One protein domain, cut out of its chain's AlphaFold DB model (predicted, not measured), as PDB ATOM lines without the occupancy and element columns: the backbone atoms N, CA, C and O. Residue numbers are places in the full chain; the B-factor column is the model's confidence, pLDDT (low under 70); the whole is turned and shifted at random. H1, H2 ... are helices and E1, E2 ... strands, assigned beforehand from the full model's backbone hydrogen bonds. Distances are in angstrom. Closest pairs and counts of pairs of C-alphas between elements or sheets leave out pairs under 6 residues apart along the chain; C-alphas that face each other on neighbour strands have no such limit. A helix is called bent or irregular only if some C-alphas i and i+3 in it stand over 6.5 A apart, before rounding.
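Overview. This is residues 3 to 107 of the 162 residues of an uncharacterized protein of Escherichia fergusonii (UniProt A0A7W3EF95). Two small three-stranded sheets, E1 E4 E5 and E2 E6 E3, are joined by one bent ribbon of strands, E3 running on into E4 and E5 into E6. H3 covers one face of the sheet E2 E6 E3 and the short H1 lies over the other face, while H2 only grazes the other sheet. The printed part has 105 residues, in the order H1 E1 H2 E2 H3 E3 E4 E5 E6; the sheet order E1 E4 E5 is mixed and E2 E6 E3 is antiparallel. The class is mixed, helices and strands, with 47 residues in named elements, under half. The whole is compact and rounded, with a radius of gyration of the C-alphas of 13.2 A and spans of 33 by 29 by 20 A.

Arrangement. In the opening stretch without a named element, residues 3 to 24, residues 17 to 18 pair antiparallel with residues 44 to 45 of E1, residues 43 to 46. H1, residues 25 to 30, is on the sheet of E2, residues 67 to 69, E6, residues 101 to 106, and E3, residues 84 to 88; its closest C-alphas to E6 are Phe 28 and Asn 105, 5.5 A. E1 is parallel to E4, residues 90 to 93, with N 46 and O 92 at 2.8 A. H2, residues 50 to 55, only grazes the sheet that holds E1 and E4, with its residues 50 to 53 and only just 5 pairs of C-alphas within 10 A. H3, residues 70 to 79, lies over E6 and E3 at a height over the sheet of 9.0 A, on the opposite face from H1; its closest C-alphas to E6 are Glu 70 and Phe 101, 6.0 A. E2, H3 and E3 form a split strand-helix-strand unit, two strands of one sheet with H3 between them along the chain and E6 between them in the sheet, and its crossover is right-handed. E3 runs on into E4 at 63 degrees. E4 and E5, residues 96 to 98, form a hairpin, with N 93 and O 96 at 2.9 A. E5 runs on into E6 at 50 degrees. E6 is antiparallel to E2, with N 68 and O 102 at 2.8 A, and to E3, with N 85 and O 105 at 2.8 A. Every O i to N i+4 pair is within hydrogen-bond range in H2 and H3; in H1 0 of 2 are, but 3 of 3 O i to N i+3 pairs are.

Along the chain. H1 begins at C-alpha 25, (38.703, 29.821, -8.091), and measures 10.1 A from first to last C-alpha. H3 measures 14.2 A, E3 13.5 A and E6 15.9 A. E6 ends at C-alpha 106, (49.150, 24.537, -13.080).

Size, cuts and confidence. The C-alphas of Gln 9 and Glu 38, the two farthest apart, are 37.4 A apart. The printed part has no cut, and the links H1 to E1 and H2 to E2 are long. The mean pLDDT of the printed part is 89.2, and residues 3 to 5 are under 70.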
ATOM      1  N   ARG A   3      53.227  13.401  -3.228       60.66
ATOM      2  CA  ARG A   3      51.837  13.825  -3.425       60.66
ATOM      3  C   ARG A   3      51.579  15.019  -2.520       60.66
ATOM      4  O   ARG A   3      51.950  14.968  -1.349       60.66
ATOM      5  N   TRP A   4      50.912  16.047  -3.042       63.25
ATOM      6  CA  TRP A   4      50.351  17.089  -2.191       63.25
ATOM      7  C   TRP A   4      49.321  16.470  -1.241       63.25
ATOM      8  O   TRP A   4      48.282  15.983  -1.687       63.25
ATOM      9  N   THR A   5      49.597  16.453   0.060       65.81
ATOM     10  CA  THR A   5      48.644  15.986   1.072       65.81
ATOM     11  C   THR A   5      48.681  16.890   2.280       65.81
ATOM     12  O   THR A   5      49.759  17.260   2.745       65.81
ATOM     13  N   ILE A   6      47.505  17.184   2.823       70.94
ATOM     14  CA  ILE A   6      47.393  17.792   4.143       70.94
ATOM     15  C   ILE A   6      48.002  16.805   5.153       70.94
ATOM     16  O   ILE A   6      47.597  15.641   5.152       70.94
ATOM     17  N   PRO A   7      48.994  17.210   5.968       71.25
ATOM     18  CA  PRO A   7      49.558  16.329   6.986       71.25
ATOM     19  C   PRO A   7      48.466  15.841   7.947       71.25
ATOM     20  O   PRO A   7      47.621  16.633   8.345       71.25
ATOM     21  N   GLU A   8      48.510  14.581   8.387       73.19
ATOM     22  CA  GLU A   8      47.486  14.012   9.294       73.19
ATOM     23  C   GLU A   8      47.317  14.811  10.597       73.19
ATOM     24  O   GLU A   8      46.228  14.938  11.143       73.19
ATOM     25  N   GLN A   9      48.414  15.397  11.070       76.50
ATOM     26  CA  GLN A   9      48.490  16.217  12.279       76.50
ATOM     27  C   GLN A   9      48.119  17.696  12.044       76.50
ATOM     28  O   GLN A   9      48.214  18.519  12.955       76.50
ATOM     29  N   TYR A  10      47.688  18.058  10.834       78.62
ATOM     30  CA  TYR A  10      47.200  19.395  10.527       78.62
ATOM     31  C   TYR A  10      45.743  19.530  10.983       78.62
ATOM     32  O   TYR A  10      44.835  18.932  10.414       78.62
ATOM     33  N   ALA A  11      45.504  20.320  12.030       84.56
ATOM     34  CA  ALA A  11      44.161  20.469  12.577       84.56
ATOM     35  C   ALA A  11      43.210  21.135  11.566       84.56
ATOM     36  O   ALA A  11      43.506  22.216  11.060       84.56
ATOM     37  N   ASN A  12      42.029  20.546  11.349       83.81
ATOM     38  CA  ASN A  12      41.027  21.051  10.395       83.81
ATOM     39  C   ASN A  12      40.661  22.527  10.607       83.81
ATOM     40  O   ASN A  12      40.448  23.251   9.643       83.81
ATOM     41  N   LYS A  13      40.653  22.999  11.861       88.38
ATOM     42  CA  LYS A  13      40.404  24.411  12.204       88.38
ATOM     43  C   LYS A  13      41.415  25.396  11.598       88.38
ATOM     44  O   LYS A  13      41.158  26.589  11.605       88.38
ATOM     45  N   TYR A  14      42.568  24.910  11.134       91.75
ATOM     46  CA  TYR A  14      43.621  25.701  10.498       91.75
ATOM     47  C   TYR A  14      43.580  25.630   8.969       91.75
ATOM     48  O   TYR A  14      44.460  26.188   8.314       91.75
ATOM     49  N   ILE A  15      42.614  24.925   8.374       92.06
ATOM     50  CA  ILE A  15      42.407  24.981   6.925       92.06
ATOM     51  C   ILE A  15      41.933  26.397   6.592       92.06
ATOM     52  O   ILE A  15      41.006  26.898   7.224       92.06
ATOM     53  N   GLY A  16      42.598  27.046   5.637       95.19
ATOM     54  CA  GLY A  16      42.261  28.409   5.236       95.19
ATOM     55  C   GLY A  16      40.873  28.486   4.618       95.19
ATOM     56  O   GLY A  16      40.472  27.603   3.858       95.19
ATOM     57  N   GLU A  17      40.149  29.553   4.912       96.75
ATOM     58  CA  GLU A  17      38.843  29.822   4.332       96.75
ATOM     59  C   GLU A  17      39.006  30.722   3.108       96.75
ATOM     60  O   GLU A  17      39.321  31.909   3.224       96.75
ATOM     61  N   TYR A  18      38.814  30.146   1.923       96.25
ATOM     62  CA  TYR A  18      38.765  30.894   0.674       96.25
ATOM     63  C   TYR A  18      37.458  31.683   0.587       96.25
ATOM     64  O   TYR A  18      36.373  31.108   0.688       96.25
ATOM     65  N   GLN A  19      37.554  32.988   0.349       97.19
ATOM     66  CA  GLN A  19      36.387  33.846   0.182       97.19
ATOM     67  C   GLN A  19      35.898  33.769  -1.268       97.19
ATOM     68  O   GLN A  19      36.436  34.435  -2.151       97.19
ATOM     69  N   TYR A  20      34.884  32.943  -1.531       90.00
ATOM     70  CA  TYR A  20      34.424  32.628  -2.895       90.00
ATOM     71  C   TYR A  20      33.916  33.833  -3.700       90.00
ATOM     72  O   TYR A  20      34.012  33.824  -4.922       90.00
ATOM     73  N   GLU A  21      33.445  34.881  -3.024       91.50
ATOM     74  CA  GLU A  21      33.015  36.146  -3.641       91.50
ATOM     75  C   GLU A  21      34.202  37.010  -4.119       91.50
ATOM     76  O   GLU A  21      34.019  37.932  -4.909       91.50
ATOM     77  N   SER A  22      35.426  36.745  -3.638       88.56
ATOM     78  CA  SER A  22      36.598  37.581  -3.949       88.56
ATOM     79  C   SER A  22      37.165  37.333  -5.346       88.56
ATOM     80  O   SER A  22      37.633  38.265  -5.998       88.56
ATOM     81  N   PHE A  23      37.155  36.078  -5.800       91.81
ATOM     82  CA  PHE A  23      37.760  35.669  -7.062       91.81
ATOM     83  C   PHE A  23      37.272  34.272  -7.464       91.81
ATOM     84  O   PHE A  23      37.227  33.367  -6.624       91.81
ATOM     85  N   ASP A  24      36.968  34.058  -8.747       90.56
ATOM     86  CA  ASP A  24      36.528  32.750  -9.243       90.56
ATOM     87  C   ASP A  24      37.686  31.737  -9.252       90.56
ATOM     88  O   ASP A  24      38.563  31.736 -10.121       90.56
ATOM     89  N   TYR A  25      37.681  30.848  -8.261       87.19
ATOM     90  CA  TYR A  25      38.703  29.821  -8.091       87.19
ATOM     91  C   TYR A  25      38.637  28.725  -9.168       87.19
ATOM     92  O   TYR A  25      39.640  28.055  -9.426       87.19
ATOM     93  N   LEU A  26      37.500  28.552  -9.859       87.06
ATOM     94  CA  LEU A  26      37.371  27.546 -10.919       87.06
ATOM     95  C   LEU A  26      38.310  27.836 -12.092       87.06
ATOM     96  O   LEU A  26      38.728  26.907 -12.785       87.06
ATOM     97  N   LEU A  27      38.735  29.091 -12.262       88.25
ATOM     98  CA  LEU A  27      39.718  29.493 -13.266       88.25
ATOM     99  C   LEU A  27      41.041  28.713 -13.153       88.25
ATOM    100  O   LEU A  27      41.667  28.421 -14.175       88.25
ATOM    101  N   PHE A  28      41.437  28.304 -11.944       87.19
ATOM    102  CA  PHE A  28      42.664  27.533 -11.702       87.19
ATOM    103  C   PHE A  28      42.566  26.072 -12.177       87.19
ATOM    104  O   PHE A  28      43.592  25.434 -12.406       87.19
ATOM    105  N   SER A  29      41.357  25.544 -12.402       81.25
ATOM    106  CA  SER A  29      41.138  24.167 -12.884       81.25
ATOM    107  C   SER A  29      41.310  23.997 -14.401       81.25
ATOM    108  O   SER A  29      41.351  22.878 -14.931       81.25
ATOM    109  N   HIS A  30      41.378  25.116 -15.129       84.69
ATOM    110  CA  HIS A  30      41.364  25.133 -16.590       84.69
ATOM    111  C   HIS A  30      42.745  24.947 -17.220       84.69
ATOM    112  O   HIS A  30      42.840  24.828 -18.443       84.69
ATOM    113  N   SER A  31      43.804  24.928 -16.409       84.56
ATOM    114  CA  SER A  31      45.194  24.842 -16.856       84.56
ATOM    115  C   SER A  31      45.561  25.862 -17.929       84.56
ATOM    116  O   SER A  31      46.178  25.547 -18.946       84.56
ATOM    117  N   LYS A  32      45.158  27.111 -17.702       87.31
ATOM    118  CA  LYS A  32      45.482  28.254 -18.556       87.31
ATOM    119  C   LYS A  32      46.031  29.394 -17.706       87.31
ATOM    120  O   LYS A  32      45.671  29.490 -16.531       87.31
ATOM    121  N   PRO A  33      46.870  30.273 -18.279       89.19
ATOM    122  CA  PRO A  33      47.228  31.516 -17.618       89.19
ATOM    123  C   PRO A  33      45.960  32.290 -17.255       89.19
ATOM    124  O   PRO A  33      45.054  32.420 -18.078       89.19
ATOM    125  N   ILE A  34      45.901  32.775 -16.018       90.06
ATOM    126  CA  ILE A  34      44.822  33.639 -15.546       90.06
ATOM    127  C   ILE A  34      45.295  35.071 -15.754       90.06
ATOM    128  O   ILE A  34      46.373  35.442 -15.277       90.06
ATOM    129  N   GLU A  35      44.517  35.853 -16.497       85.69
ATOM    130  CA  GLU A  35      44.803  37.266 -16.715       85.69
ATOM    131  C   GLU A  35      44.759  38.010 -15.377       85.69
ATOM    132  O   GLU A  35      43.870  37.792 -14.552       85.69
ATOM    133  N   ARG A  36      45.764  38.850 -15.123       77.50
ATOM    134  CA  ARG A  36      45.790  39.657 -13.905       77.50
ATOM    135  C   ARG A  36      44.840  40.827 -14.078       77.50
ATOM    136  O   ARG A  36      45.029  41.636 -14.981       77.50
ATOM    137  N   VAL A  37      43.880  40.936 -13.171       78.69
ATOM    138  CA  VAL A  37      43.077  42.145 -13.016       78.69
ATOM    139  C   VAL A  37      43.720  42.977 -11.915       78.69
ATOM    140  O   VAL A  37      43.988  42.472 -10.825       78.69
ATOM    141  N   GLU A  38      44.040  44.235 -12.209       80.06
ATOM    142  CA  GLU A  38      44.643  45.121 -11.214       80.06
ATOM    143  C   GLU A  38      43.730  45.269  -9.993       80.06
ATOM    144  O   GLU A  38      42.520  45.446 -10.125       80.06
ATOM    145  N   ASN A  39      44.330  45.238  -8.800       79.44
ATOM    146  CA  ASN A  39      43.656  45.438  -7.511       79.44
ATOM    147  C   ASN A  39      42.571  44.404  -7.154       79.44
ATOM    148  O   ASN A  39      41.778  44.656  -6.250       79.44
ATOM    149  N   ILE A  40      42.541  43.245  -7.819       87.75
ATOM    150  CA  ILE A  40      41.653  42.135  -7.460       87.75
ATOM    151  C   ILE A  40      42.512  40.903  -7.192       87.75
ATOM    152  O   ILE A  40      43.043  40.295  -8.120       87.75
ATOM    153  N   ASN A  41      42.626  40.535  -5.916       93.62
ATOM    154  CA  ASN A  41      43.305  39.323  -5.473       93.62
ATOM    155  C   ASN A  41      42.294  38.379  -4.797       93.62
ATOM    156  O   ASN A  41      41.410  38.844  -4.075       93.62
ATOM    157  N   PRO A  42      42.446  37.054  -4.953       95.19
ATOM    158  CA  PRO A  42      41.786  36.078  -4.101       95.19
ATOM    159  C   PRO A  42      42.102  36.335  -2.627       95.19
ATOM    160  O   PRO A  42      43.263  36.542  -2.261       95.19
ATOM    161  N   VAL A  43      41.080  36.262  -1.779       97.50
ATOM    162  CA  VAL A  43      41.211  36.438  -0.328       97.50
ATOM    163  C   VAL A  43      41.111  35.084   0.362       97.50
ATOM    164  O   VAL A  43      40.178  34.313   0.121       97.50
ATOM    165  N   ILE A  44      42.067  34.796   1.249       97.94
ATOM    166  CA  ILE A  44      42.077  33.567   2.049       97.94
ATOM    167  C   ILE A  44      42.360  33.920   3.503       97.94
ATOM    168  O   ILE A  44      43.352  34.585   3.802       97.94
ATOM    169  N   ILE A  45      41.505  33.446   4.406       97.88
ATOM    170  CA  ILE A  45      41.583  33.746   5.836       97.88
ATOM    171  C   ILE A  45      42.125  32.529   6.587       97.88
ATOM    172  O   ILE A  45      41.574  31.433   6.500       97.88
ATOM    173  N   TYR A  46      43.191  32.723   7.359       96.75
ATOM    174  CA  TYR A  46      43.766  31.713   8.241       96.75
ATOM    175  C   TYR A  46      43.646  32.134   9.704       96.75
ATOM    176  O   TYR A  46      44.131  33.183  10.116       96.75
ATOM    177  N   THR A  47      43.068  31.256  10.521       94.69
ATOM    178  CA  THR A  47      42.929  31.463  11.974       94.69
ATOM    179  C   THR A  47      44.102  30.894  12.778       94.69
ATOM    180  O   THR A  47      44.132  30.999  14.007       94.69
ATOM    181  N   MET A  48      45.067  30.254  12.107       92.31
ATOM    182  CA  MET A  48      46.231  29.658  12.759       92.31
ATOM    183  C   MET A  48      47.269  30.726  13.153       92.31
ATOM    184  O   MET A  48      47.324  31.781  12.521       92.31
ATOM    185  N   PRO A  49      48.135  30.461  14.149       92.94
ATOM    186  CA  PRO A  49      49.228  31.369  14.495       92.94
ATOM    187  C   PRO A  49      50.218  31.568  13.338       92.94
ATOM    188  O   PRO A  49      50.562  30.609  12.650       92.94
ATOM    189  N   ASP A  50      50.757  32.778  13.184       92.69
ATOM    190  CA  ASP A  50      51.748  33.117  12.151       92.69
ATOM    191  C   ASP A  50      52.970  32.192  12.125       92.69
ATOM    192  O   ASP A  50      53.475  31.869  11.054       92.69
ATOM    193  N   GLU A  51      53.427  31.721  13.287       91.69
ATOM    194  CA  GLU A  51      54.521  30.745  13.383       91.69
ATOM    195  C   GLU A  51      54.213  29.459  12.605       91.69
ATOM    196  O   GLU A  51      55.083  28.908  11.935       91.69
ATOM    197  N   MET A  52      52.957  29.006  12.646       89.94
ATOM    198  CA  MET A  52      52.501  27.833  11.901       89.94
ATOM    199  C   MET A  52      52.356  28.137  10.413       89.94
ATOM    200  O   MET A  52      52.741  27.306   9.597       89.94
ATOM    201  N   ILE A  53      51.872  29.330  10.055       92.25
ATOM    202  CA  ILE A  53      51.798  29.777   8.655       92.25
ATOM    203  C   ILE A  53      53.197  29.773   8.028       92.25
ATOM    204  O   ILE A  53      53.395  29.224   6.951       92.25
ATOM    205  N   ASN A  54      54.185  30.324   8.735       90.94
ATOM    206  CA  ASN A  54      55.569  30.413   8.267       90.94
ATOM    207  C   ASN A  54      56.295  29.056   8.242       90.94
ATOM    208  O   ASN A  54      57.308  28.916   7.559       90.94
ATOM    209  N   LYS A  55      55.812  28.060   8.996       90.12
ATOM    210  CA  LYS A  55      56.419  26.723   9.077       90.12
ATOM    211  C   LYS A  55      56.219  25.905   7.800       90.12
ATOM    212  O   LYS A  55      57.038  25.033   7.510       90.12
ATOM    213  N   TYR A  56      55.128  26.134   7.072       87.38
ATOM    214  CA  TYR A  56      54.785  25.341   5.897       87.38
ATOM    215  C   TYR A  56      55.081  26.102   4.611       87.38
ATOM    216  O   TYR A  56      54.721  27.263   4.451       87.38
ATOM    217  N   ASP A  57      55.674  25.403   3.646       89.69
ATOM    218  CA  ASP A  57      55.889  25.961   2.309       89.69
ATOM    219  C   ASP A  57      54.613  26.107   1.498       89.69
ATOM    220  O   ASP A  57      54.593  26.770   0.461       89.69
ATOM    221  N   CYS A  58      53.547  25.473   1.965       89.50
ATOM    222  CA  CYS A  58      52.257  25.580   1.343       89.50
ATOM    223  C   CYS A  58      51.147  25.195   2.308       89.50
ATOM    224  O   CYS A  58      51.286  24.292   3.139       89.50
ATOM    225  N   LEU A  59      50.037  25.894   2.159       91.06
ATOM    226  CA  LEU A  59      48.951  25.931   3.103       91.06
ATOM    227  C   LEU A  59      47.687  25.364   2.449       91.06
ATOM    228  O   LEU A  59      47.324  25.757   1.334       91.06
ATOM    229  N   PRO A  60      46.982  24.446   3.129       90.38
ATOM    230  CA  PRO A  60      45.688  23.980   2.664       90.38
ATOM    231  C   PRO A  60      44.618  25.050   2.871       90.38
ATOM    232  O   PRO A  60      44.672  25.828   3.825       90.38
ATOM    233  N   ASN A  61      43.619  25.068   1.998       92.31
ATOM    234  CA  ASN A  61      42.443  25.923   2.123       92.31
ATOM    235  C   ASN A  61      41.223  25.256   1.470       92.31
ATOM    236  O   ASN A  61      41.355  24.245   0.778       92.31
ATOM    237  N   SER A  62      40.048  25.837   1.685       90.88
ATOM    238  CA  SER A  62      38.764  25.305   1.229       90.88
ATOM    239  C   SER A  62      38.574  25.288  -0.292       90.88
ATOM    240  O   SER A  62      37.780  24.483  -0.763       90.88
ATOM    241  N   SER A  63      39.310  26.097  -1.069       87.81
ATOM    242  CA  SER A  63      39.273  26.020  -2.545       87.81
ATOM    243  C   SER A  63      40.025  24.810  -3.104       87.81
ATOM    244  O   SER A  63      39.910  24.505  -4.289       87.81
ATOM    245  N   LEU A  64      40.824  24.134  -2.264       84.19
ATOM    246  CA  LEU A  64      41.695  23.012  -2.625       84.19
ATOM    247  C   LEU A  64      42.802  23.358  -3.643       84.19
ATOM    248  O   LEU A  64      43.522  22.465  -4.089       84.19
ATOM    249  N   ILE A  65      42.987  24.640  -3.970       87.56
ATOM    250  CA  ILE A  65      44.121  25.130  -4.758       87.56
ATOM    251  C   ILE A  65      45.287  25.407  -3.801       87.56
ATOM    252  O   ILE A  65      45.103  26.148  -2.833       87.56
ATOM    253  N   PRO A  66      46.493  24.862  -4.028       88.56
ATOM    254  CA  PRO A  66      47.613  25.064  -3.111       88.56
ATOM    255  C   PRO A  66      48.041  26.533  -2.995       88.56
ATOM    256  O   PRO A  66      48.315  27.190  -4.002       88.56
ATOM    257  N   VAL A  67      48.138  27.028  -1.757       93.38
ATOM    258  CA  VAL A  67      48.722  28.339  -1.434       93.38
ATOM    259  C   VAL A  67      50.179  28.130  -1.070       93.38
ATOM    260  O   VAL A  67      50.448  27.596  -0.006       93.38
ATOM    261  N   VAL A  68      51.115  28.548  -1.911       94.12
ATOM    262  CA  VAL A  68      52.555  28.360  -1.698       94.12
ATOM    263  C   VAL A  68      53.222  29.637  -1.199       94.12
ATOM    264  O   VAL A  68      52.795  30.738  -1.550       94.12
ATOM    265  N   ASN A  69      54.285  29.503  -0.408       95.00
ATOM    266  CA  ASN A  69      55.140  30.634  -0.054       95.00
ATOM    267  C   ASN A  69      56.101  31.003  -1.202       95.00
ATOM    268  O   ASN A  69      56.270  30.257  -2.171       95.00
ATOM    269  N   GLU A  70      56.759  32.155  -1.076       95.81
ATOM    270  CA  GLU A  70      57.707  32.681  -2.066       95.81
ATOM    271  C   GLU A  70      58.861  31.710  -2.364       95.81
ATOM    272  O   GLU A  70      59.197  31.482  -3.523       95.81
ATOM    273  N   ARG A  71      59.398  31.032  -1.343       93.50
ATOM    274  CA  ARG A  71      60.478  30.049  -1.519       93.50
ATOM    275  C   ARG A  71      60.064  28.889  -2.429       93.50
ATOM    276  O   ARG A  71      60.821  28.498  -3.319       93.50
ATOM    277  N   LEU A  72      58.882  28.313  -2.202       90.31
ATOM    278  CA  LEU A  72      58.371  27.219  -3.024       90.31
ATOM    279  C   LEU A  72      57.941  27.711  -4.409       90.31
ATOM    280  O   LEU A  72      58.178  27.005  -5.390       90.31
ATOM    281  N   LYS A  73      57.376  28.918  -4.510       93.19
ATOM    282  CA  LYS A  73      57.130  29.580  -5.797       93.19
ATOM    283  C   LYS A  73      58.418  29.637  -6.621       93.19
ATOM    284  O   LYS A  73      58.435  29.106  -7.725       93.19
ATOM    285  N   ASP A  74      59.493  30.213  -6.091       93.56
ATOM    286  CA  ASP A  74      60.746  30.408  -6.834       93.56
ATOM    287  C   ASP A  74      61.379  29.071  -7.252       93.56
ATOM    288  O   ASP A  74      61.876  28.909  -8.375       93.56
ATOM    289  N   PHE A  75      61.300  28.068  -6.371       88.81
ATOM    290  CA  PHE A  75      61.701  26.702  -6.693       88.81
ATOM    291  C   PHE A  75      60.911  26.147  -7.889       88.81
ATOM    292  O   PHE A  75      61.504  25.612  -8.830       88.81
ATOM    293  N   LEU A  76      59.584  26.282  -7.876       87.62
ATOM    294  CA  LEU A  76      58.708  25.799  -8.941       87.62
ATOM    295  C   LEU A  76      58.870  26.601 -10.239       87.62
ATOM    296  O   LEU A  76      58.878  26.003 -11.309       87.62
ATOM    297  N   GLU A  77      59.062  27.918 -10.186       89.38
ATOM    298  CA  GLU A  77      59.351  28.732 -11.376       89.38
ATOM    299  C   GLU A  77      60.654  28.297 -12.056       89.38
ATOM    300  O   GLU A  77      60.732  28.263 -13.286       89.38
ATOM    301  N   THR A  78      61.654  27.902 -11.265       88.62
ATOM    302  CA  THR A  78      62.949  27.427 -11.767       88.62
ATOM    303  C   THR A  78      62.845  26.038 -12.399       88.62
ATOM    304  O   THR A  78      63.364  25.812 -13.492       88.62
ATOM    305  N   HIS A  79      62.165  25.098 -11.737       83.12
ATOM    306  CA  HIS A  79      62.185  23.680 -12.122       83.12
ATOM    307  C   HIS A  79      60.976  23.244 -12.963       83.12
ATOM    308  O   HIS A  79      61.052  22.263 -13.699       83.12
ATOM    309  N   ALA A  80      59.865  23.976 -12.892       83.44
ATOM    310  CA  ALA A  80      58.615  23.706 -13.602       83.44
ATOM    311  C   ALA A  80      58.257  24.821 -14.600       83.44
ATOM    312  O   ALA A  80      57.083  25.000 -14.930       83.44
ATOM    313  N   LYS A  81      59.252  25.580 -15.083       83.62
ATOM    314  CA  LYS A  81      59.053  26.720 -15.987       83.62
ATOM    315  C   LYS A  81      58.132  26.366 -17.160       83.62
ATOM    316  O   LYS A  81      58.365  25.391 -17.870       83.62
ATOM    317  N   GLY A  82      57.099  27.182 -17.368       85.88
ATOM    318  CA  GLY A  82      56.094  26.989 -18.421       85.88
ATOM    319  C   GLY A  82      54.945  26.042 -18.057       85.88
ATOM    320  O   GLY A  82      53.928  26.061 -18.741       85.88
ATOM    321  N   ASN A  83      55.059  25.280 -16.964       85.25
ATOM    322  CA  ASN A  83      54.001  24.388 -16.471       85.25
ATOM    323  C   ASN A  83      53.250  24.969 -15.265       85.25
ATOM    324  O   ASN A  83      52.235  24.415 -14.844       85.25
ATOM    325  N   VAL A  84      53.739  26.071 -14.697       89.62
ATOM    326  CA  VAL A  84      53.150  26.736 -13.533       89.62
ATOM    327  C   VAL A  84      53.038  28.238 -13.755       89.62
ATOM    328  O   VAL A  84      53.841  28.840 -14.468       89.62
ATOM    329  N   ALA A  85      52.042  28.830 -13.116       92.19
ATOM    330  CA  ALA A  85      51.873  30.257 -12.921       92.19
ATOM    331  C   ALA A  85      51.441  30.508 -11.474       92.19
ATOM    332  O   ALA A  85      50.918  29.619 -10.802       92.19
ATOM    333  N   PHE A  86      51.639  31.736 -11.005       92.94
ATOM    334  CA  PHE A  86      51.338  32.117  -9.630       92.94
ATOM    335  C   PHE A  86      50.460  33.356  -9.609       92.94
ATOM    336  O   PHE A  86      50.721  34.338 -10.317       92.94
ATOM    337  N   HIS A  87      49.423  33.301  -8.782       94.06
ATOM    338  CA  HIS A  87      48.513  34.412  -8.567       94.06
ATOM    339  C   HIS A  87      48.695  34.940  -7.145       94.06
ATOM    340  O   HIS A  87      48.700  34.156  -6.195       94.06
ATOM    341  N   LYS A  88      48.908  36.254  -7.001       94.25
ATOM    342  CA  LYS A  88      49.042  36.882  -5.681       94.25
ATOM    343  C   LYS A  88      47.716  36.736  -4.933       94.25
ATOM    344  O   LYS A  88      46.667  36.784  -5.562       94.25
ATOM    345  N   ILE A  89      47.776  36.555  -3.622       95.81
ATOM    346  CA  ILE A  89      46.594  36.533  -2.760       95.81
ATOM    347  C   ILE A  89      46.686  37.595  -1.675       95.81
ATOM    348  O   ILE A  89      47.784  38.001  -1.290       95.81
ATOM    349  N   ASP A  90      45.528  37.955  -1.138       97.19
ATOM    350  CA  ASP A  90      45.414  38.680   0.118       97.19
ATOM    351  C   ASP A  90      45.216  37.651   1.239       97.19
ATOM    352  O   ASP A  90      44.097  37.231   1.554       97.19
ATOM    353  N   LEU A  91      46.331  37.184   1.810       97.62
ATOM    354  CA  LEU A  91      46.307  36.244   2.928       97.62
ATOM    355  C   LEU A  91      46.038  37.014   4.221       97.62
ATOM    356  O   LEU A  91      46.878  37.788   4.680       97.62
ATOM    357  N   GLN A  92      44.874  36.788   4.822       97.69
ATOM    358  CA  GLN A  92      44.481  37.402   6.085       97.69
ATOM    359  C   GLN A  92      44.754  36.451   7.248       97.69
ATOM    360  O   GLN A  92      44.423  35.267   7.205       97.69
ATOM    361  N   THR A  93      45.341  36.990   8.307       95.88
ATOM    362  CA  THR A  93      45.627  36.287   9.559       95.88
ATOM    363  C   THR A  93      44.995  37.030  10.730       95.88
ATOM    364  O   THR A  93      44.545  38.171  10.590       95.88
ATOM    365  N   ASN A  94      45.064  36.444  11.926       92.38
ATOM    366  CA  ASN A  94      44.711  37.150  13.162       92.38
ATOM    367  C   ASN A  94      45.577  38.407  13.408       92.38
ATOM    368  O   ASN A  94      45.177  39.274  14.178       92.38
ATOM    369  N   ASN A  95      46.747  38.510  12.762       93.94
ATOM    370  CA  ASN A  95      47.679  39.635  12.873       93.94
ATOM    371  C   ASN A  95      47.600  40.605  11.680       93.94
ATOM    372  O   ASN A  95      48.433  41.502  11.560       93.94
ATOM    373  N   GLY A  96      46.607  40.439  10.798       95.25
ATOM    374  CA  GLY A  96      46.421  41.256   9.601       95.25
ATOM    375  C   GLY A  96      46.879  40.567   8.313       95.25
ATOM    376  O   GLY A  96      46.957  39.337   8.239       95.25
ATOM    377  N   LEU A  97      47.128  41.373   7.279       96.31
ATOM    378  CA  LEU A  97      47.559  40.893   5.964       96.31
ATOM    379  C   LEU A  97      48.995  40.379   6.004       96.31
ATOM    380  O   LEU A  97      49.867  40.967   6.642       96.31
ATOM    381  N   LYS A  98      49.236  39.297   5.270       95.31
ATOM    382  CA  LYS A  98      50.540  38.658   5.164       95.31
ATOM    383  C   LYS A  98      50.950  38.511   3.704       95.31
ATOM    384  O   LYS A  98      50.244  37.896   2.909       95.31
ATOM    385  N   ASP A  99      52.114  39.053   3.373       95.31
ATOM    386  CA  ASP A  99      52.711  38.953   2.043       95.31
ATOM    387  C   ASP A  99      53.526  37.659   1.858       95.31
ATOM    388  O   ASP A  99      53.762  36.901   2.801       95.31
ATOM    389  N   GLY A 100      53.978  37.419   0.621       96.06
ATOM    390  CA  GLY A 100      54.873  36.308   0.277       96.06
ATOM    391  C   GLY A 100      54.168  34.976   0.016       96.06
ATOM    392  O   GLY A 100      54.823  33.935   0.017       96.06
ATOM    393  N   PHE A 101      52.851  34.994  -0.214       96.62
ATOM    394  CA  PHE A 101      52.049  33.810  -0.531       96.62
ATOM    395  C   PHE A 101      51.281  33.968  -1.846       96.62
ATOM    396  O   PHE A 101      50.892  35.072  -2.237       96.62
ATOM    397  N   TYR A 102      51.071  32.843  -2.531       96.06
ATOM    398  CA  TYR A 102      50.507  32.793  -3.878       96.06
ATOM    399  C   TYR A 102      49.663  31.538  -4.078       96.06
ATOM    400  O   TYR A 102      50.027  30.469  -3.594       96.06
ATOM    401  N   LEU A 103      48.596  31.622  -4.870       94.06
ATOM    402  CA  LEU A 103      47.940  30.425  -5.395       94.06
ATOM    403  C   LEU A 103      48.738  29.859  -6.566       94.06
ATOM    404  O   LEU A 103      49.094  30.583  -7.503       94.06
ATOM    405  N   LEU A 104      48.988  28.552  -6.516       91.69
ATOM    406  CA  LEU A 104      49.619  27.796  -7.590       91.69
ATOM    407  C   LEU A 104      48.591  27.470  -8.679       91.69
ATOM    408  O   LEU A 104      47.669  26.685  -8.472       91.69
ATOM    409  N   ASN A 105      48.800  28.020  -9.871       90.75
ATOM    410  CA  ASN A 105      48.090  27.647 -11.087       90.75
ATOM    411  C   ASN A 105      48.962  26.698 -11.918       90.75
ATOM    412  O   ASN A 105      50.096  27.020 -12.269       90.75
ATOM    413  N   THR A 106      48.442  25.525 -12.257       87.50
ATOM    414  CA  THR A 106      49.150  24.537 -13.080       87.50
ATOM    415  C   THR A 106      48.692  24.656 -14.526       87.50
ATOM    416  O   THR A 106      47.548  24.373 -14.853       87.50
ATOM    417  N   LEU A 107      49.596  25.050 -15.419       88.31
ATOM    418  CA  LEU A 107      49.315  25.331 -16.833       88.31
ATOM    419  C   LEU A 107      49.294  24.078 -17.715       88.31
ATOM    420  O   LEU A 107      49.032  24.153 -18.912       88.31
TER     421      LEU A 107